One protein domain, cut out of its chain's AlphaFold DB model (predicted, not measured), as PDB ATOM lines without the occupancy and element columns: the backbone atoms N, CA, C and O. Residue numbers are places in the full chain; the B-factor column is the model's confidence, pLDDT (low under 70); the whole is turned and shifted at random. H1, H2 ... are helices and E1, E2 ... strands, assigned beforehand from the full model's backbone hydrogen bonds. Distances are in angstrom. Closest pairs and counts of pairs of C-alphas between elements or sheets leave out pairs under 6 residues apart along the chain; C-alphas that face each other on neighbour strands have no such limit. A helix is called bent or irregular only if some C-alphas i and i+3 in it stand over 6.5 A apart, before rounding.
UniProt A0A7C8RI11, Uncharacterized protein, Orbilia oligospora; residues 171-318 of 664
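AT A GLANCE: This is residues 171 to 318 of the 664 residues of an uncharacterized protein of Orbilia oligospora (UniProt A0A7C8RI11). Picture a small head of strands with a long helical hairpin, H4 and H5, sticking out from it as an arm that makes most of the length. In the head, a strongly twisted sheet of E1, E4 and E5 has the little hairpin of E2 and E3 near its strand E5 and short H2 beside its strands, while H1 lies alongside the arm, close to the head. The printed part has 148 residues, with five named helices and five named strands in the order H1 E1 E2 E3 H2 H3 E4 H4 H5 E5; the larger sheet runs E1, E4, E5, all antiparallel, and E2 and E3 make a second antiparallel sheet. The class is mixed, helices and strands. The whole is loose, with a radius of gyration of the C-alphas of 20.8 A, and elongated, spanning 68 by 36 by 23 A.

IN THESE COORDINATES: Begin at the larger sheet: E4 is residues 242 to 245, E1 is residues 184 to 187, and E5, the longest strand, is residues 310 to 317 and 18.5 A long. Find C-alpha 317, where E5 ends, at (23.539, 97.798, 6.417). The second sheet holds E2, residues 199 to 202, and E3, residues 210 to 214 and 13.5 A long. Look next at C-alpha 247 at (9.312, 111.502, 12.025); from there H4 runs 35.4 A to residue 269. H5 runs 40.0 A from residue 275 to residue 302, beginning at C-alpha 275 at (-33.417, 110.251, 23.063). The short helices are H1, residues 171 to 177, 10.5 A long; H2, residues 216 to 219; and H3, residues 224 to 227.

HOW THE PARTS SIT: In the larger sheet E4 is the inner strand, and E1 and E5 are edge strands. Look between E1 and E4, where N 186 and O 244 are 3.0 A apart and N 244 and O 186 are 2.8 A apart, within hydrogen-bond range. Between E4 and E5, N 311 and O 243 are 2.8 A apart. H2 stands at the sheet's level, with a height over the sheet of 2.1 A; its closest C-alphas with E1 are those of Val 219 and Ser 187, 4.7 A apart. The hairpin of E2 and E3 has N 213 and O 199 at 2.8 A; E3 and E5 are near each other, with 11 pairs of C-alphas within 10 A. H3 is not on the larger sheet. H4 only grazes that sheet, with residues 247 to 249. H4 and H5 form a helical hairpin: they touch at a shallow tilt of 21 degrees, opposite ways, with the closest C-alphas, those of Ile 261 and Ile 289, 5.4 A apart. H1 only grazes the sheet with residues 175 to 177, and is close to H4 but not clearly touching it, the closest C-alphas being those of Tyr 173 and Met 257, 7.2 A apart. H1 is irregular, C-alphas 173 and 176 being 7.1 A apart, and H4 only just so, C-alphas 248 and 251 being 6.9 A apart. Of the O i to N i+4 pairs, 0 of 3 are within hydrogen-bond range in H1, where 2 of 4 O i to N i+3 pairs are, against 17 of 19 in H4 and 23 of 24 in H5; H2 and H3 are too short for such a pair.

THE WHOLE: The two C-alphas farthest apart, those of Asn 235 and Arg 273, are 69.5 A apart. Residues 271 to 277, of which 275 to 277 belong to H5, stand free. The printed part has no cut; its long links are E1 to E2, with 11 residues, and H3 to E4, with 14. Mean pLDDT of the printed part is 89.3, and it is under 70 at residues 203 to 206 and 236 to 237.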
ATOM      1  N   TYR A 171      -7.294 102.959  21.158       91.06
ATOM      2  CA  TYR A 171      -6.413 101.864  20.735       91.06
ATOM      3  C   TYR A 171      -5.842 102.044  19.321       91.06
ATOM      4  O   TYR A 171      -4.625 102.006  19.138       91.06
ATOM      5  N   GLU A 172      -6.699 102.316  18.333       88.56
ATOM      6  CA  GLU A 172      -6.301 102.469  16.923       88.56
ATOM      7  C   GLU A 172      -5.271 103.585  16.697       88.56
ATOM      8  O   GLU A 172      -4.389 103.487  15.840       88.56
ATOM      9  N   TYR A 173      -5.344 104.649  17.498       92.31
ATOM     10  CA  TYR A 173      -4.483 105.821  17.362       92.31
ATOM     11  C   TYR A 173      -3.121 105.640  18.042       92.31
ATOM     12  O   TYR A 173      -2.178 106.362  17.713       92.31
ATOM     13  N   LYS A 174      -2.993 104.660  18.946       93.06
ATOM     14  CA  LYS A 174      -1.731 104.324  19.624       93.06
ATOM     15  C   LYS A 174      -0.816 103.439  18.788       93.06
ATOM     16  O   LYS A 174       0.385 103.439  19.031       93.06
ATOM     17  N   GLY A 175      -1.343 102.733  17.786       91.25
ATOM     18  CA  GLY A 175      -0.583 101.791  16.955       91.25
ATOM     19  C   GLY A 175       0.776 102.307  16.442       91.25
ATOM     20  O   GLY A 175       1.758 101.584  16.566       91.25
ATOM     21  N   PRO A 176       0.892 103.541  15.909       93.00
ATOM     22  CA  PRO A 176       2.175 104.098  15.457       93.00
ATOM     23  C   PRO A 176       3.210 104.365  16.565       93.00
ATOM     24  O   PRO A 176       4.347 104.719  16.260       93.00
ATOM     25  N   PHE A 177       2.813 104.258  17.832       94.81
ATOM     26  CA  PHE A 177       3.627 104.509  19.023       94.81
ATOM     27  C   PHE A 177       3.773 103.256  19.902       94.81
ATOM     28  O   PHE A 177       4.236 103.358  21.036       94.81
ATOM     29  N   ARG A 178       3.383 102.080  19.393       93.94
ATOM     30  CA  ARG A 178       3.591 100.767  20.024       93.94
ATOM     31  C   ARG A 178       4.746 100.032  19.349       93.94
ATOM     32  O   ARG A 178       5.058 100.304  18.193       93.94
ATOM     33  N   SER A 179       5.338  99.077  20.062       94.81
ATOM     34  CA  SER A 179       6.427  98.241  19.541       94.81
ATOM     35  C   SER A 179       5.951  97.149  18.568       94.81
ATOM     36  O   SER A 179       6.762  96.522  17.901       94.81
ATOM     37  N   THR A 180       4.643  96.911  18.438       94.94
ATOM     38  CA  THR A 180       4.102  95.942  17.469       94.94
ATOM     39  C   THR A 180       4.518  96.304  16.043       94.94
ATOM     40  O   THR A 180       4.462  97.475  15.668       94.94
ATOM     41  N   LEU A 181       4.882  95.305  15.243       95.94
ATOM     42  CA  LEU A 181       5.541  95.463  13.949       95.94
ATOM     43  C   LEU A 181       4.765  96.364  12.973       95.94
ATOM     44  O   LEU A 181       3.531  96.438  12.994       95.94
ATOM     45  N   GLY A 182       5.504  97.035  12.084       93.38
ATOM     46  CA  GLY A 182       4.929  97.921  11.069       93.38
ATOM     47  C   GLY A 182       4.770  99.384  11.485       93.38
ATOM     48  O   GLY A 182       4.127 100.149  10.762       93.38
ATOM     49  N   PHE A 183       5.320  99.802  12.630       95.31
ATOM     50  CA  PHE A 183       5.284 101.207  13.042       95.31
ATOM     51  C   PHE A 183       6.133 102.099  12.113       95.31
ATOM     52  O   PHE A 183       7.127 101.635  11.542       95.31
ATOM     53  N   PRO A 184       5.781 103.388  11.944       96.81
ATOM     54  CA  PRO A 184       6.487 104.266  11.017       96.81
ATOM     55  C   PRO A 184       7.874 104.657  11.531       96.81
ATOM     56  O   PRO A 184       8.014 105.092  12.675       96.81
ATOM     57  N   ILE A 185       8.883 104.593  10.664       97.50
ATOM     58  CA  ILE A 185      10.257 105.022  10.962       97.50
ATOM     59  C   ILE A 185      10.854 105.850   9.826       97.50
ATOM     60  O   ILE A 185      10.403 105.787   8.679       97.50
ATOM     61  N   CYS A 186      11.912 106.597  10.129       96.75
ATOM     62  CA  CYS A 186      12.729 107.279   9.126       96.75
ATOM     63  C   CYS A 186      14.118 107.632   9.659       96.75
ATOM     64  O   CYS A 186      14.325 107.746  10.866       96.75
ATOM     65  N   SER A 187      15.061 107.910   8.761       96.06
ATOM     66  CA  SER A 187      16.324 108.553   9.138       96.06
ATOM     67  C   SER A 187      16.095 109.961   9.699       96.06
ATOM     68  O   SER A 187      15.369 110.751   9.088       96.06
ATOM     69  N   LYS A 188      16.799 110.333  10.779       95.00
ATOM     70  CA  LYS A 188      16.793 111.709  11.317       95.00
ATOM     71  C   LYS A 188      17.220 112.753  10.280       95.00
ATOM     72  O   LYS A 188      16.757 113.889  10.322       95.00
ATOM     73  N   LYS A 189      18.055 112.368   9.307       93.25
ATOM     74  CA  LYS A 189      18.492 113.239   8.201       93.25
ATOM     75  C   LYS A 189      17.391 113.520   7.178       93.25
ATOM     76  O   LYS A 189      17.415 114.557   6.519       93.25
ATOM     77  N   THR A 190      16.433 112.608   7.020       93.25
ATOM     78  CA  THR A 190      15.346 112.724   6.039       93.25
ATOM     79  C   THR A 190      13.998 112.373   6.672       93.25
ATOM     80  O   THR A 190      13.366 111.394   6.268       93.25
ATOM     81  N   PRO A 191      13.503 113.190   7.621       92.31
ATOM     82  CA  PRO A 191      12.352 112.845   8.462       92.31
ATOM     83  C   PRO A 191      11.003 112.799   7.718       92.31
ATOM     84  O   PRO A 191       9.974 112.451   8.288       92.31
ATOM     85  N   HIS A 192      10.989 113.160   6.433       90.94
ATOM     86  CA  HIS A 192       9.826 113.107   5.546       90.94
ATOM     87  C   HIS A 192       9.751 111.814   4.712       90.94
ATOM     88  O   HIS A 192       8.738 111.569   4.055       90.94
ATOM     89  N   LYS A 193      10.815 110.998   4.692       91.25
ATOM     90  CA  LYS A 193      10.855 109.718   3.974       91.25
ATOM     91  C   LYS A 193      10.555 108.590   4.952       91.25
ATOM     92  O   LYS A 193      11.447 108.094   5.626       91.25
ATOM     93  N   ILE A 194       9.277 108.247   5.033       94.69
ATOM     94  CA  ILE A 194       8.763 107.248   5.966       94.69
ATOM     95  C   ILE A 194       8.846 105.858   5.342       94.69
ATOM     96  O   ILE A 194       8.468 105.683   4.183       94.69
ATOM     97  N   GLY A 195       9.320 104.903   6.131       96.31
ATOM     98  CA  GLY A 195       9.152 103.469   5.927       96.31
ATOM     99  C   GLY A 195       8.559 102.828   7.182       96.31
ATOM    100  O   GLY A 195       8.060 103.521   8.071       96.31
ATOM    101  N   SER A 196       8.645 101.507   7.270       97.69
ATOM    102  CA  SER A 196       8.142 100.716   8.393       97.69
ATOM    103  C   SER A 196       9.279 100.012   9.133       97.69
ATOM    104  O   SER A 196      10.231  99.526   8.517       97.69
ATOM    105  N   GLY A 197       9.165  99.933  10.458       95.94
ATOM    106  CA  GLY A 197       9.919  98.963  11.247       95.94
ATOM    107  C   GLY A 197       9.494  97.551  10.850       95.94
ATOM    108  O   GLY A 197       8.294  97.274  10.771       95.94
ATOM    109  N   GLY A 198      10.466  96.695  10.539       94.44
ATOM    110  CA  GLY A 198      10.211  95.347  10.047       94.44
ATOM    111  C   GLY A 198       9.930  94.388  11.177       94.44
ATOM    112  O   GLY A 198       8.777  94.225  11.560       94.44
ATOM    113  N   PHE A 199      10.977  93.752  11.681       93.31
ATOM    114  CA  PHE A 199      10.903  92.760  12.749       93.31
ATOM    115  C   PHE A 199      12.124  92.852  13.657       93.31
ATOM    116  O   PHE A 199      13.149  93.432  13.289       93.31
ATOM    117  N   TYR A 200      11.997  92.300  14.854       92.31
ATOM    118  CA  TYR A 200      13.026  92.287  15.875       92.31
ATOM    119  C   TYR A 200      13.891  91.034  15.805       92.31
ATOM    120  O   TYR A 200      13.407  89.928  15.547       92.31
ATOM    121  N   ILE A 201      15.173  91.224  16.085       87.06
ATOM    122  CA  ILE A 201      16.151  90.161  16.272       87.06
ATOM    123  C   ILE A 201      16.909  90.415  17.574       87.06
ATOM    124  O   ILE A 201      17.179  91.566  17.931       87.06
ATOM    125  N   SER A 202      17.275  89.335  18.253       80.12
ATOM    126  CA  SER A 202      18.249  89.376  19.341       80.12
ATOM    127  C   SER A 202      19.621  89.043  18.764       80.12
ATOM    128  O   SER A 202      19.709  88.246  17.829       80.12
ATOM    129  N   ALA A 203      20.697  89.643  19.276       67.44
ATOM    130  CA  ALA A 203      22.054  89.273  18.857       67.44
ATOM    131  C   ALA A 203      22.499  87.909  19.423       67.44
ATOM    132  O   ALA A 203      23.438  87.303  18.897       67.44
ATOM    133  N   GLY A 204      21.797  87.397  20.441       64.44
ATOM    134  CA  GLY A 204      22.131  86.162  21.148       64.44
ATOM    135  C   GLY A 204      23.396  86.288  22.009       64.44
ATOM    136  O   GLY A 204      24.057  87.324  22.045       64.44
ATOM    137  N   GLY A 205      23.752  85.207  22.707       68.75
ATOM    138  CA  GLY A 205      24.917  85.193  23.598       68.75
ATOM    139  C   GLY A 205      24.723  86.078  24.835       68.75
ATOM    140  O   GLY A 205      23.672  86.016  25.468       68.75
ATOM    141  N   ASP A 206      25.738  86.880  25.170       69.69
ATOM    142  CA  ASP A 206      25.718  87.817  26.309       69.69
ATOM    143  C   ASP A 206      25.143  89.206  25.940       69.69
ATOM    144  O   ASP A 206      25.100  90.095  26.791       69.69
ATOM    145  N   ASP A 207      24.744  89.421  24.679       72.88
ATOM    146  CA  ASP A 207      24.144  90.679  24.224       72.88
ATOM    147  C   ASP A 207      22.630  90.676  24.498       72.88
ATOM    148  O   ASP A 207      21.859  89.969  23.846       72.88
ATOM    149  N   ASP A 208      22.213  91.481  25.477       74.62
ATOM    150  CA  ASP A 208      20.818  91.669  25.888       74.62
ATOM    151  C   ASP A 208      20.066  92.718  25.048       74.62
ATOM    152  O   ASP A 208      18.911  93.044  25.336       74.62
ATOM    153  N   GLN A 209      20.710  93.277  24.020       82.88
ATOM    154  CA  GLN A 209      20.130  94.329  23.198       82.88
ATOM    155  C   GLN A 209      19.146  93.779  22.161       82.88
ATOM    156  O   GLN A 209      19.362  92.751  21.513       82.88
ATOM    157  N   VAL A 210      18.082  94.551  21.939       89.38
ATOM    158  CA  VAL A 210      17.094  94.300  20.889       89.38
ATOM    159  C   VAL A 210      17.455  95.111  19.650       89.38
ATOM    160  O   VAL A 210      17.677  96.327  19.703       89.38
ATOM    161  N   TYR A 211      17.462  94.443  18.503       91.88
ATOM    162  CA  TYR A 211      17.698  95.060  17.207       91.88
ATOM    163  C   TYR A 211      16.442  94.961  16.350       91.88
ATOM    164  O   TYR A 211      15.656  94.029  16.470       91.88
ATOM    165  N   MET A 212      16.260  95.922  15.455       94.88
ATOM    166  CA  MET A 212      15.181  95.947  14.477       94.88
ATOM    167  C   MET A 212      15.767  95.897  13.070       94.88
ATOM    168  O   MET A 212      16.643  96.690  12.719       94.88
ATOM    169  N   VAL A 213      15.233  95.001  12.250       93.38
ATOM    170  CA  VAL A 213      15.518  94.911  10.820       93.38
ATOM    171  C   VAL A 213      14.509  95.754  10.042       93.38
ATOM    172  O   VAL A 213      13.315  95.773  10.346       93.38
ATOM    173  N   THR A 214      14.991  96.474   9.035       96.00
ATOM    174  CA  THR A 214      14.171  97.222   8.072       96.00
ATOM    175  C   THR A 214      14.887  97.295   6.719       96.00
ATOM    176  O   THR A 214      16.004  96.799   6.567       96.00
ATOM    177  N   ALA A 215      14.264  97.918   5.719       95.00
ATOM    178  CA  ALA A 215      14.886  98.135   4.419       95.00
ATOM    179  C   ALA A 215      15.959  99.236   4.499       95.00
ATOM    180  O   ALA A 215      15.739 100.303   5.083       95.00
ATOM    181  N   ARG A 216      17.115  99.021   3.864       94.19
ATOM    182  CA  ARG A 216      18.235  99.976   3.853       94.19
ATOM    183  C   ARG A 216      17.813 101.318   3.295       94.19
ATOM    184  O   ARG A 216      18.081 102.341   3.917       94.19
ATOM    185  N   HIS A 217      17.088 101.318   2.179       93.25
ATOM    186  CA  HIS A 217      16.655 102.554   1.523       93.25
ATOM    187  C   HIS A 217      15.666 103.402   2.351       93.25
ATOM    188  O   HIS A 217      15.349 104.527   1.959       93.25
ATOM    189  N   VAL A 218      15.129 102.880   3.461       94.38
ATOM    190  CA  VAL A 218      14.290 103.644   4.400       94.38
ATOM    191  C   VAL A 218      15.162 104.506   5.313       94.38
ATOM    192  O   VAL A 218      14.859 105.678   5.551       94.38
ATOM    193  N   VAL A 219      16.264 103.941   5.803       94.81
ATOM    194  CA  VAL A 219      17.114 104.531   6.850       94.81
ATOM    195  C   VAL A 219      18.408 105.152   6.317       94.81
ATOM    196  O   VAL A 219      18.966 106.048   6.953       94.81
ATOM    197  N   LEU A 220      18.836 104.745   5.124       92.50
ATOM    198  CA  LEU A 220      19.914 105.343   4.351       92.50
ATOM    199  C   LEU A 220      19.373 105.815   3.000       92.50
ATOM    200  O   LEU A 220      18.695 105.088   2.277       92.50
ATOM    201  N   GLN A 221      19.641 107.076   2.677       81.75
ATOM    202  CA  GLN A 221      19.238 107.697   1.418       81.75
ATOM    203  C   GLN A 221      20.475 107.861   0.558       81.75
ATOM    204  O   GLN A 221      21.071 108.935   0.514       81.75
ATOM    205  N   ASP A 222      20.860 106.764  -0.070       82.25
ATOM    206  CA  ASP A 222      22.116 106.683  -0.792       82.25
ATOM    207  C   ASP A 222      21.956 107.084  -2.256       82.25
ATOM    208  O   ASP A 222      20.885 106.933  -2.852       82.25
ATOM    209  N   SER A 223      23.046 107.581  -2.834       90.31
ATOM    210  CA  SER A 223      23.246 107.532  -4.282       90.31
ATOM    211  C   SER A 223      23.363 106.073  -4.738       90.31
ATOM    212  O   SER A 223      23.523 105.165  -3.913       90.31
ATOM    213  N   PHE A 224      23.323 105.813  -6.046       88.81
ATOM    214  CA  PHE A 224      23.618 104.468  -6.541       88.81
ATOM    215  C   PHE A 224      25.009 104.012  -6.069       88.81
ATOM    216  O   PHE A 224      25.142 102.900  -5.567       88.81
ATOM    217  N   GLU A 225      26.020 104.882  -6.123       90.06
ATOM    218  CA  GLU A 225      27.383 104.564  -5.682       90.06
ATOM    219  C   GLU A 225      27.460 104.241  -4.181       90.06
ATOM    220  O   GLU A 225      28.067 103.246  -3.782       90.06
ATOM    221  N   ASP A 226      26.815 105.046  -3.336       90.19
ATOM    222  CA  ASP A 226      26.808 104.818  -1.887       90.19
ATOM    223  C   ASP A 226      25.966 103.597  -1.506       90.19
ATOM    224  O   ASP A 226      26.213 102.966  -0.479       90.19
ATOM    225  N   SER A 227      25.015 103.196  -2.357       90.06
ATOM    226  CA  SER A 227      24.247 101.969  -2.153       90.06
ATOM    227  C   SER A 227      25.091 100.702  -2.258       90.06
ATOM    228  O   SER A 227      24.736  99.678  -1.679       90.06
ATOM    229  N   GLN A 228      26.221 100.783  -2.962       89.88
ATOM    230  CA  GLN A 228      27.157  99.677  -3.152       89.88
ATOM    231  C   GLN A 228      28.187  99.573  -2.018       89.88
ATOM    232  O   GLN A 228      29.027  98.674  -2.023       89.88
ATOM    233  N   LYS A 229      28.140 100.484  -1.039       90.62
ATOM    234  CA  LYS A 229      29.048 100.511   0.111       90.62
ATOM    235  C   LYS A 229      28.339  99.956   1.342       90.62
ATOM    236  O   LYS A 229      27.205 100.329   1.655       90.62
ATOM    237  N   GLU A 230      29.034  99.077   2.055       90.31
ATOM    238  CA  GLU A 230      28.583  98.601   3.356       90.31
ATOM    239  C   GLU A 230      28.626  99.747   4.371       90.31
ATOM    240  O   GLU A 230      29.616 100.475   4.477       90.31
ATOM    241  N   TYR A 231      27.549  99.890   5.139       89.88
ATOM    242  CA  TYR A 231      27.547 100.700   6.343       89.88
ATOM    243  C   TYR A 231      27.770  99.794   7.549       89.88
ATOM    244  O   TYR A 231      26.997  98.867   7.788       89.88
ATOM    245  N   ILE A 232      28.784 100.105   8.351       87.56
ATOM    246  CA  ILE A 232      29.000  99.452   9.637       87.56
ATOM    247  C   ILE A 232      29.518 100.444  10.678       87.56
ATOM    248  O   ILE A 232      30.442 101.234  10.443       87.56
ATOM    249  N   LYS A 233      28.899 100.402  11.856       82.25
ATOM    250  CA  LYS A 233      29.263 101.197  13.025       82.25
ATOM    251  C   LYS A 233      30.340 100.457  13.825       82.25
ATOM    252  O   LYS A 233      30.045  99.692  14.732       82.25
ATOM    253  N   LEU A 234      31.607 100.691  13.483       73.62
ATOM    254  CA  LEU A 234      32.767  99.995  14.060       73.62
ATOM    255  C   LEU A 234      33.236 100.584  15.396       73.62
ATOM    256  O   LEU A 234      33.849  99.886  16.197       73.62
ATOM    257  N   ASN A 235      33.018 101.882  15.641       72.88
ATOM    258  CA  ASN A 235      33.511 102.537  16.857       72.88
ATOM    259  C   ASN A 235      32.634 103.706  17.321       72.88
ATOM    260  O   ASN A 235      31.886 104.305  16.546       72.88
ATOM    261  N   LYS A 236      32.749 104.073  18.605       69.44
ATOM    262  CA  LYS A 236      31.966 105.159  19.226       69.44
ATOM    263  C   LYS A 236      32.242 106.540  18.615       69.44
ATOM    264  O   LYS A 236      31.345 107.372  18.624       69.44
ATOM    265  N   SER A 237      33.424 106.762  18.033       69.19
ATOM    266  CA  SER A 237      33.816 108.032  17.399       69.19
ATOM    267  C   SER A 237      33.118 108.326  16.069       69.19
ATOM    268  O   SER A 237      33.009 109.491  15.696       69.19
ATOM    269  N   GLN A 238      32.643 107.310  15.338       74.69
ATOM    270  CA  GLN A 238      31.837 107.551  14.137       74.69
ATOM    271  C   GLN A 238      30.546 108.315  14.503       74.69
ATOM    272  O   GLN A 238      29.936 108.013  15.529       74.69
ATOM    273  N   PRO A 239      30.059 109.259  13.684       82.69
ATOM    274  CA  PRO A 239      28.780 109.912  13.945       82.69
ATOM    275  C   PRO A 239      27.635 108.898  14.013       82.69
ATOM    276  O   PRO A 239      27.484 108.056  13.122       82.69
ATOM    277  N   ARG A 240      26.832 108.984  15.074       87.56
ATOM    278  CA  ARG A 240      25.628 108.173  15.259       87.56
ATOM    279  C   ARG A 240      24.596 108.519  14.176       87.56
ATOM    280  O   ARG A 240      24.368 109.693  13.884       87.56
ATOM    281  N   GLN A 241      24.016 107.500  13.539       93.06
ATOM    282  CA  GLN A 241      22.935 107.661  12.562       93.06
ATOM    283  C   GLN A 241      21.604 107.355  13.252       93.06
ATOM    284  O   GLN A 241      21.202 106.197  13.348       93.06
ATOM    285  N   ASP A 242      20.951 108.400  13.758       95.75
ATOM    286  CA  ASP A 242      19.685 108.273  14.483       95.75
ATOM    287  C   ASP A 242      18.526 107.906  13.561       95.75
ATOM    288  O   ASP A 242      18.311 108.528  12.512       95.75
ATOM    289  N   ILE A 243      17.728 106.945  14.019       97.19
ATOM    290  CA  ILE A 243      16.455 106.573  13.409       97.19
ATOM    291  C   ILE A 243      15.335 107.122  14.281       97.19
ATOM    292  O   ILE A 243      15.341 106.933  15.495       97.19
ATOM    293  N   LEU A 244      14.388 107.828  13.671       96.56
ATOM    294  CA  LEU A 244      13.240 108.418  14.351       96.56
ATOM    295  C   LEU A 244      12.015 107.516  14.219       96.56
ATOM    296  O   LEU A 244      11.755 106.977  13.140       96.56
ATOM    297  N   LEU A 245      11.230 107.436  15.289       95.56
ATOM    298  CA  LEU A 245       9.867 106.925  15.288       95.56
ATOM    299  C   LEU A 245       8.910 108.018  14.787       95.56
ATOM    300  O   LEU A 245       8.942 109.144  15.277       95.56
ATOM    301  N   ASN A 246       8.036 107.691  13.835       94.25
ATOM    302  CA  ASN A 246       7.058 108.576  13.180       94.25
ATOM    303  C   ASN A 246       7.616 109.750  12.354       94.25
ATOM    304  O   ASN A 246       6.995 110.115  11.351       94.25
ATOM    305  N   GLY A 247       8.748 110.349  12.726       91.94
ATOM    306  CA  GLY A 247       9.312 111.502  12.025       91.94
ATOM    307  C   GLY A 247       8.272 112.606  11.807       91.94
ATOM    308  O   GLY A 247       7.483 112.954  12.688       91.94
ATOM    309  N   ASN A 248       8.177 113.107  10.575       91.38
ATOM    310  CA  ASN A 248       7.240 114.184  10.237       91.38
ATOM    311  C   ASN A 248       5.762 113.746  10.150       91.38
ATOM    312  O   ASN A 248       4.919 114.551   9.751       91.38
ATOM    313  N   LYS A 249       5.409 112.503  10.512       91.44
ATOM    314  CA  LYS A 249       4.010 112.039  10.540       91.44
ATOM    315  C   LYS A 249       3.253 112.427  11.804       91.44
ATOM    316  O   LYS A 249       2.026 112.361  11.788       91.44
ATOM    317  N   ILE A 250       3.918 112.864  12.874       92.81
ATOM    318  CA  ILE A 250       3.227 113.211  14.129       92.81
ATOM    319  C   ILE A 250       2.112 114.255  13.935       92.81
ATOM    320  O   ILE A 250       1.000 113.998  14.397       92.81
ATOM    321  N   PRO A 251       2.316 115.374  13.208       92.88
ATOM    322  CA  PRO A 251       1.240 116.335  12.955       92.88
ATOM    323  C   PRO A 251       0.030 115.727  12.231       92.88
ATOM    324  O   PRO A 251      -1.108 116.040  12.565       92.88
ATOM    325  N   GLU A 252       0.261 114.819  11.278       92.50
ATOM    326  CA  GLU A 252      -0.801 114.097  10.566       92.50
ATOM    327  C   GLU A 252      -1.589 113.183  11.516       92.50
ATOM    328  O   GLU A 252      -2.820 113.181  11.489       92.50
ATOM    329  N   LYS A 253      -0.904 112.456  12.412       92.56
ATOM    330  CA  LYS A 253      -1.558 111.615  13.429       92.56
ATOM    331  C   LYS A 253      -2.376 112.459  14.416       92.56
ATOM    332  O   LYS A 253      -3.521 112.115  14.716       92.56
ATOM    333  N   LEU A 254      -1.834 113.598  14.859       94.44
ATOM    334  CA  LEU A 254      -2.538 114.563  15.709       94.44
ATOM    335  C   LEU A 254      -3.796 115.122  15.032       94.44
ATOM    336  O   LEU A 254      -4.850 115.191  15.669       94.44
ATOM    337  N   ALA A 255      -3.705 115.458  13.743       95.00
ATOM    338  CA  ALA A 255      -4.837 115.920  12.945       95.00
ATOM    339  C   ALA A 255      -5.914 114.834  12.773       95.00
ATOM    340  O   ALA A 255      -7.104 115.136  12.864       95.00
ATOM    341  N   GLY A 256      -5.516 113.569  12.593       93.38
ATOM    342  CA  GLY A 256      -6.441 112.433  12.538       93.38
ATOM    343  C   GLY A 256      -7.271 112.285  13.817       93.38
ATOM    344  O   GLY A 256      -8.495 112.151  13.747       93.38
ATOM    345  N   MET A 257      -6.630 112.394  14.986       95.50
ATOM    346  CA  MET A 257      -7.332 112.395  16.277       95.50
ATOM    347  C   MET A 257      -8.253 113.613  16.427       95.50
ATOM    348  O   MET A 257      -9.404 113.462  16.831       95.50
ATOM    349  N   ALA A 258      -7.791 114.809  16.043       95.06
ATOM    350  CA  ALA A 258      -8.600 116.027  16.112       95.06
ATOM    351  C   ALA A 258      -9.862 115.918  15.242       95.06
ATOM    352  O   ALA A 258     -10.954 116.263  15.686       95.06
ATOM    353  N   SER A 259      -9.733 115.365  14.032       96.06
ATOM    354  CA  SER A 259     -10.867 115.126  13.139       96.06
ATOM    355  C   SER A 259     -11.884 114.154  13.747       96.06
ATOM    356  O   SER A 259     -13.088 114.410  13.689       96.06
ATOM    357  N   ARG A 260     -11.423 113.068  14.384       95.31
ATOM    358  CA  ARG A 260     -12.307 112.121  15.077       95.31
ATOM    359  C   ARG A 260     -13.045 112.777  16.239       95.31
ATOM    360  O   ARG A 260     -14.260 112.621  16.325       95.31
ATOM    361  N   ILE A 261     -12.340 113.553  17.061       94.31
ATOM    362  CA  ILE A 261     -12.936 114.331  18.156       94.31
ATOM    363  C   ILE A 261     -14.041 115.244  17.615       94.31
ATOM    364  O   ILE A 261     -15.172 115.166  18.089       94.31
ATOM    365  N   SER A 262     -13.763 116.038  16.576       95.44
ATOM    366  CA  SER A 262     -14.763 116.939  15.990       95.44
ATOM    367  C   SER A 262     -15.984 116.196  15.435       95.44
ATOM    368  O   SER A 262     -17.114 116.651  15.603       95.44
ATOM    369  N   ASN A 263     -15.789 115.029  14.810       94.06
ATOM    370  CA  ASN A 263     -16.891 114.206  14.300       94.06
ATOM    371  C   ASN A 263     -17.777 113.648  15.427       94.06
ATOM    372  O   ASN A 263     -19.004 113.594  15.287       94.06
ATOM    373  N   LEU A 264     -17.172 113.240  16.544       92.88
ATOM    374  CA  LEU A 264     -17.895 112.776  17.727       92.88
ATOM    375  C   LEU A 264     -18.654 113.924  18.401       92.88
ATOM    376  O   LEU A 264     -19.849 113.790  18.657       92.88
ATOM    377  N   GLU A 265     -18.013 115.077  18.604       93.19
ATOM    378  CA  GLU A 265     -18.644 116.281  19.166       93.19
ATOM    379  C   GLU A 265     -19.846 116.733  18.315       93.19
ATOM    380  O   GLU A 265     -20.927 117.020  18.841       93.19
ATOM    381  N   TYR A 266     -19.709 116.697  16.984       91.56
ATOM    382  CA  TYR A 266     -20.819 116.956  16.068       91.56
ATOM    383  C   TYR A 266     -21.963 115.947  16.253       91.56
ATOM    384  O   TYR A 266     -23.128 116.345  16.359       91.56
ATOM    385  N   SER A 267     -21.644 114.654  16.347       88.75
ATOM    386  CA  SER A 267     -22.629 113.580  16.541       88.75
ATOM    387  C   SER A 267     -23.399 113.726  17.859       88.75
ATOM    388  O   SER A 267     -24.618 113.544  17.876       88.75
ATOM    389  N   ILE A 268     -22.730 114.152  18.937       88.06
ATOM    390  CA  ILE A 268     -23.356 114.474  20.230       88.06
ATOM    391  C   ILE A 268     -24.340 115.645  20.087       88.06
ATOM    392  O   ILE A 268     -25.472 115.581  20.577       88.06
ATOM    393  N   SER A 269     -23.943 116.711  19.386       87.12
ATOM    394  CA  SER A 269     -24.765 117.921  19.235       87.12
ATOM    395  C   SER A 269     -26.037 117.702  18.401       87.12
ATOM    396  O   SER A 269     -27.039 118.397  18.578       87.12
ATOM    397  N   ARG A 270     -26.035 116.706  17.506       85.56
ATOM    398  CA  ARG A 270     -27.104 116.492  16.526       85.56
ATOM    399  C   ARG A 270     -28.388 115.960  17.184       85.56
ATOM    400  O   ARG A 270     -28.326 114.954  17.890       85.56
ATOM    401  N   PRO A 271     -29.573 116.560  16.975       79.38
ATOM    402  CA  PRO A 271     -30.821 116.056  17.558       79.38
ATOM    403  C   PRO A 271     -31.149 114.637  17.058       79.38
ATOM    404  O   PRO A 271     -30.998 114.347  15.871       79.38
ATOM    405  N   SER A 272     -31.595 113.752  17.960       80.75
ATOM    406  CA  SER A 272     -32.006 112.372  17.640       80.75
ATOM    407  C   SER A 272     -33.514 112.209  17.775       80.75
ATOM    408  O   SER A 272     -34.145 112.843  18.619       80.75
ATOM    409  N   ARG A 273     -34.080 111.320  16.952       77.56
ATOM    410  CA  ARG A 273     -35.477 110.876  17.049       77.56
ATOM    411  C   ARG A 273     -35.708 109.902  18.213       77.56
ATOM    412  O   ARG A 273     -36.850 109.748  18.623       77.56
ATOM    413  N   ASN A 274     -34.644 109.286  18.737       81.88
ATOM    414  CA  ASN A 274     -34.660 108.385  19.891       81.88
ATOM    415  C   ASN A 274     -33.714 108.916  20.997       81.88
ATOM    416  O   ASN A 274     -32.492 108.758  20.879       81.88
ATOM    417  N   PRO A 275     -34.235 109.615  22.025       76.25
ATOM    418  CA  PRO A 275     -33.417 110.251  23.063       76.25
ATOM    419  C   PRO A 275     -32.681 109.273  23.993       76.25
ATOM    420  O   PRO A 275     -31.557 109.565  24.394       76.25
ATOM    421  N   GLU A 276     -33.273 108.121  24.320       75.44
ATOM    422  CA  GLU A 276     -32.684 107.152  25.263       75.44
ATOM    423  C   GLU A 276     -31.460 106.444  24.668       75.44
ATOM    424  O   GLU A 276     -30.388 106.427  25.276       75.44
ATOM    425  N   GLU A 277     -31.581 105.955  23.432       75.12
ATOM    426  CA  GLU A 277     -30.471 105.359  22.677       75.12
ATOM    427  C   GLU A 277     -29.343 106.379  22.448       75.12
ATOM    428  O   GLU A 277     -28.163 106.078  22.646       75.12
ATOM    429  N   LYS A 278     -29.701 107.634  22.132       79.06
ATOM    430  CA  LYS A 278     -28.726 108.721  21.996       79.06
ATOM    431  C   LYS A 278     -27.982 108.989  23.307       79.06
ATOM    432  O   LYS A 278     -26.773 109.207  23.258       79.06
ATOM    433  N   ASN A 279     -28.657 108.992  24.456       80.06
ATOM    434  CA  ASN A 279     -28.012 109.256  25.745       80.06
ATOM    435  C   ASN A 279     -26.954 108.195  26.081       80.06
ATOM    436  O   ASN A 279     -25.856 108.553  26.504       80.06
ATOM    437  N   SER A 280     -27.243 106.913  25.823       79.56
ATOM    438  CA  SER A 280     -26.270 105.830  26.022       79.56
ATOM    439  C   SER A 280     -25.043 105.980  25.112       79.56
ATOM    440  O   SER A 280     -23.911 105.879  25.581       79.56
ATOM    441  N   LEU A 281     -25.245 106.287  23.826       82.56
ATOM    442  CA  LEU A 281     -24.153 106.496  22.863       82.56
ATOM    443  C   LEU A 281     -23.326 107.751  23.176       82.56
ATOM    444  O   LEU A 281     -22.104 107.739  23.062       82.56
ATOM    445  N   THR A 282     -23.984 108.821  23.625       85.56
ATOM    446  CA  THR A 282     -23.336 110.093  23.981       85.56
ATOM    447  C   THR A 282     -22.335 109.908  25.112       85.56
ATOM    448  O   THR A 282     -21.279 110.541  25.095       85.56
ATOM    449  N   LYS A 283     -22.625 109.023  26.074       85.69
ATOM    450  CA  LYS A 283     -21.682 108.696  27.146       85.69
ATOM    451  C   LYS A 283     -20.400 108.069  26.581       85.69
ATOM    452  O   LYS A 283     -19.326 108.610  26.822       85.69
ATOM    453  N   GLY A 284     -20.526 107.024  25.759       86.94
ATOM    454  CA  GLY A 284     -19.378 106.359  25.127       86.94
ATOM    455  C   GLY A 284     -18.568 107.292  24.218       86.94
ATOM    456  O   GLY A 284     -17.346 107.334  24.306       86.94
ATOM    457  N   TRP A 285     -19.233 108.128  23.413       91.88
ATOM    458  CA  TRP A 285     -18.555 109.140  22.590       91.88
ATOM    459  C   TRP A 285     -17.793 110.168  23.429       91.88
ATOM    460  O   TRP A 285     -16.715 110.605  23.037       91.88
ATOM    461  N   SER A 286     -18.339 110.556  24.584       90.31
ATOM    462  CA  SER A 286     -17.687 111.506  25.493       90.31
ATOM    463  C   SER A 286     -16.442 110.898  26.146       90.31
ATOM    464  O   SER A 286     -15.421 111.573  26.276       90.31
ATOM    465  N   GLU A 287     -16.504 109.618  26.522       91.75
ATOM    466  CA  GLU A 287     -15.360 108.854  27.032       91.75
ATOM    467  C   GLU A 287     -14.272 108.694  25.954       91.75
ATOM    468  O   GLU A 287     -13.100 108.956  26.234       91.75
ATOM    469  N   GLU A 288     -14.649 108.390  24.705       93.25
ATOM    470  CA  GLU A 288     -13.724 108.309  23.562       93.25
ATOM    471  C   GLU A 288     -13.060 109.668  23.280       93.25
ATOM    472  O   GLU A 288     -11.839 109.747  23.143       93.25
ATOM    473  N   ILE A 289     -13.826 110.768  23.273       94.19
ATOM    474  CA  ILE A 289     -13.284 112.130  23.127       94.19
ATOM    475  C   ILE A 289     -12.233 112.415  24.205       94.19
ATOM    476  O   ILE A 289     -11.166 112.951  23.896       94.19
ATOM    477  N   ASN A 290     -12.516 112.072  25.463       93.56
ATOM    478  CA  ASN A 290     -11.579 112.283  26.562       93.56
ATOM    479  C   ASN A 290     -10.313 111.433  26.394       93.56
ATOM    480  O   ASN A 290      -9.210 111.958  26.559       93.56
ATOM    481  N   ALA A 291     -10.447 110.163  26.005       93.50
ATOM    482  CA  ALA A 291      -9.313 109.286  25.726       93.50
ATOM    483  C   ALA A 291      -8.423 109.844  24.599       93.50
ATOM    484  O   ALA A 291      -7.205 109.937  24.763       93.50
ATOM    485  N   LEU A 292      -9.020 110.309  23.497       95.62
ATOM    486  CA  LEU A 292      -8.290 110.913  22.376       95.62
ATOM    487  C   LEU A 292      -7.614 112.236  22.764       95.62
ATOM    488  O   LEU A 292      -6.458 112.454  22.404       95.62
ATOM    489  N   LYS A 293      -8.283 113.106  23.534       93.19
ATOM    490  CA  LYS A 293      -7.686 114.356  24.050       93.19
ATOM    491  C   LYS A 293      -6.518 114.077  25.001       93.19
ATOM    492  O   LYS A 293      -5.534 114.816  24.996       93.19
ATOM    493  N   ASN A 294      -6.602 113.022  25.811       93.25
ATOM    494  CA  ASN A 294      -5.504 112.593  26.680       93.25
ATOM    495  C   ASN A 294      -4.313 112.104  25.853       93.25
ATOM    496  O   ASN A 294      -3.203 112.594  26.055       93.25
ATOM    497  N   LEU A 295      -4.558 111.232  24.872       94.00
ATOM    498  CA  LEU A 295      -3.522 110.725  23.975       94.00
ATOM    499  C   LEU A 295      -2.864 111.848  23.156       94.00
ATOM    500  O   LEU A 295      -1.648 111.863  22.997       94.00
ATOM    501  N   GLN A 296      -3.630 112.835  22.681       94.25
ATOM    502  CA  GLN A 296      -3.072 114.012  22.004       94.25
ATOM    503  C   GLN A 296      -2.103 114.787  22.903       94.25
ATOM    504  O   GLN A 296      -1.011 115.136  22.451       94.25
ATOM    505  N   ARG A 297      -2.474 115.035  24.167       91.19
ATOM    506  CA  ARG A 297      -1.603 115.717  25.137       91.19
ATOM    507  C   ARG A 297      -0.353 114.900  25.445       91.19
ATOM    508  O   ARG A 297       0.739 115.459  25.511       91.19
ATOM    509  N   GLU A 298      -0.496 113.587  25.590       90.56
ATOM    510  CA  GLU A 298       0.632 112.675  25.783       90.56
ATOM    511  C   GLU A 298       1.595 112.727  24.589       90.56
ATOM    512  O   GLU A 298       2.777 113.008  24.770       90.56
ATOM    513  N   ILE A 299       1.088 112.599  23.358       91.81
ATOM    514  CA  ILE A 299       1.913 112.655  22.142       91.81
ATOM    515  C   ILE A 299       2.594 114.017  21.982       91.81
ATOM    516  O   ILE A 299       3.776 114.076  21.657       91.81
ATOM    517  N   GLN A 300       1.883 115.119  22.226       89.94
ATOM    518  CA  GLN A 300       2.458 116.463  22.137       89.94
ATOM    519  C   GLN A 300       3.525 116.716  23.206       89.94
ATOM    520  O   GLN A 300       4.532 117.363  22.926       89.94
ATOM    521  N   SER A 301       3.318 116.224  24.427       86.12
ATOM    522  CA  SER A 301       4.277 116.423  25.517       86.12
ATOM    523  C   SER A 301       5.522 115.561  25.349       86.12
ATOM    524  O   SER A 301       6.628 116.060  25.537       86.12
ATOM    525  N   GLN A 302       5.350 114.299  24.962       86.00
ATOM    526  CA  GLN A 302       6.450 113.350  24.906       86.00
ATOM    527  C   GLN A 302       7.161 113.380  23.550       86.00
ATOM    528  O   GLN A 302       8.377 113.437  23.525       86.00
ATOM    529  N   TRP A 303       6.448 113.417  22.420       89.19
ATOM    530  CA  TRP A 303       7.026 113.153  21.092       89.19
ATOM    531  C   TRP A 303       7.218 114.403  20.210       89.19
ATOM    532  O   TRP A 303       7.377 114.296  18.990       89.19
ATOM    533  N   SER A 304       7.174 115.609  20.779       84.44
ATOM    534  CA  SER A 304       7.168 116.863  20.002       84.44
ATOM    535  C   SER A 304       8.479 117.195  19.291       84.44
ATOM    536  O   SER A 304       8.450 117.924  18.298       84.44
ATOM    537  N   THR A 305       9.618 116.680  19.758       88.12
ATOM    538  CA  THR A 305      10.940 117.013  19.204       88.12
ATOM    539  C   THR A 305      11.558 115.831  18.456       88.12
ATOM    540  O   THR A 305      11.343 114.680  18.847       88.12
ATOM    541  N   PRO A 306      12.382 116.066  17.418       88.62
ATOM    542  CA  PRO A 306      13.136 114.995  16.766       88.62
ATOM    543  C   PRO A 306      13.980 114.170  17.748       88.62
ATOM    544  O   PRO A 306      14.114 112.967  17.579       88.62
ATOM    545  N   GLU A 307      14.522 114.796  18.792       89.06
ATOM    546  CA  GLU A 307      15.320 114.146  19.837       89.06
ATOM    547  C   GLU A 307      14.481 113.163  20.656       89.06
ATOM    548  O   GLU A 307      14.909 112.037  20.898       89.06
ATOM    549  N   SER A 308      13.257 113.552  21.023       87.44
ATOM    550  CA  SER A 308      12.332 112.672  21.746       87.44
ATOM    551  C   SER A 308      11.879 111.466  20.916       87.44
ATOM    552  O   SER A 308      11.612 110.396  21.463       87.44
ATOM    553  N   GLN A 309      11.862 111.621  19.588       92.69
ATOM    554  CA  GLN A 309      11.469 110.594  18.625       92.69
ATOM    555  C   GLN A 309      12.583 109.606  18.282       92.69
ATOM    556  O   GLN A 309      12.302 108.621  17.603       92.69
ATOM    557  N   VAL A 310      13.833 109.840  18.701       94.81
ATOM    558  CA  VAL A 310      14.938 108.916  18.405       94.81
ATOM    559  C   VAL A 310      14.599 107.542  18.975       94.81
ATOM    560  O   VAL A 310      14.400 107.400  20.174       94.81
ATOM    561  N   LEU A 311      14.489 106.542  18.110       95.38
ATOM    562  CA  LEU A 311      14.211 105.152  18.461       95.38
ATOM    563  C   LEU A 311      15.498 104.393  18.803       95.38
ATOM    564  O   LEU A 311      15.501 103.518  19.664       95.38
ATOM    565  N   GLY A 312      16.572 104.704  18.087       94.81
ATOM    566  CA  GLY A 312      17.814 103.952  18.144       94.81
ATOM    567  C   GLY A 312      18.820 104.435  17.112       94.81
ATOM    568  O   GLY A 312      18.653 105.500  16.503       94.81
ATOM    569  N   GLU A 313      19.859 103.636  16.897       93.81
ATOM    570  CA  GLU A 313      20.918 103.923  15.932       93.81
ATOM    571  C   GLU A 313      21.050 102.836  14.871       93.81
ATOM    572  O   GLU A 313      20.966 101.643  15.156       93.81
ATOM    573  N   LEU A 314      21.295 103.246  13.628       95.00
ATOM    574  CA  LEU A 314      21.714 102.322  12.582       95.00
ATOM    575  C   LEU A 314      23.108 101.777  12.918       95.00
ATOM    576  O   LEU A 314      24.045 102.555  13.103       95.00
ATOM    577  N   VAL A 315      23.249 100.450  12.957       91.62
ATOM    578  CA  VAL A 315      24.521  99.782  13.286       91.62
ATOM    579  C   VAL A 315      25.141  99.056  12.099       91.62
ATOM    580  O   VAL A 315      26.366  99.005  11.993       91.62
ATOM    581  N   TRP A 316      24.319  98.540  11.185       90.94
ATOM    582  CA  TRP A 316      24.791  97.778  10.032       90.94
ATOM    583  C   TRP A 316      23.807  97.857   8.863       90.94
ATOM    584  O   TRP A 316      22.595  97.833   9.070       90.94
ATOM    585  N   ALA A 317      24.317  97.959   7.640       91.81
ATOM    586  CA  ALA A 317      23.539  97.798   6.417       91.81
ATOM    587  C   ALA A 317      24.457  97.344   5.263       91.81
ATOM    588  O   ALA A 317      25.316  98.131   4.842       91.81
ATOM    589  N   PRO A 318      24.299  96.119   4.730       89.56
ATOM    590  CA  PRO A 318      25.108  95.640   3.612       89.56
ATOM    591  C   PRO A 318      24.829  96.423   2.315       89.56
ATOM    592  O   PRO A 318      23.818  97.125   2.219       89.56
TER     593      PRO A 318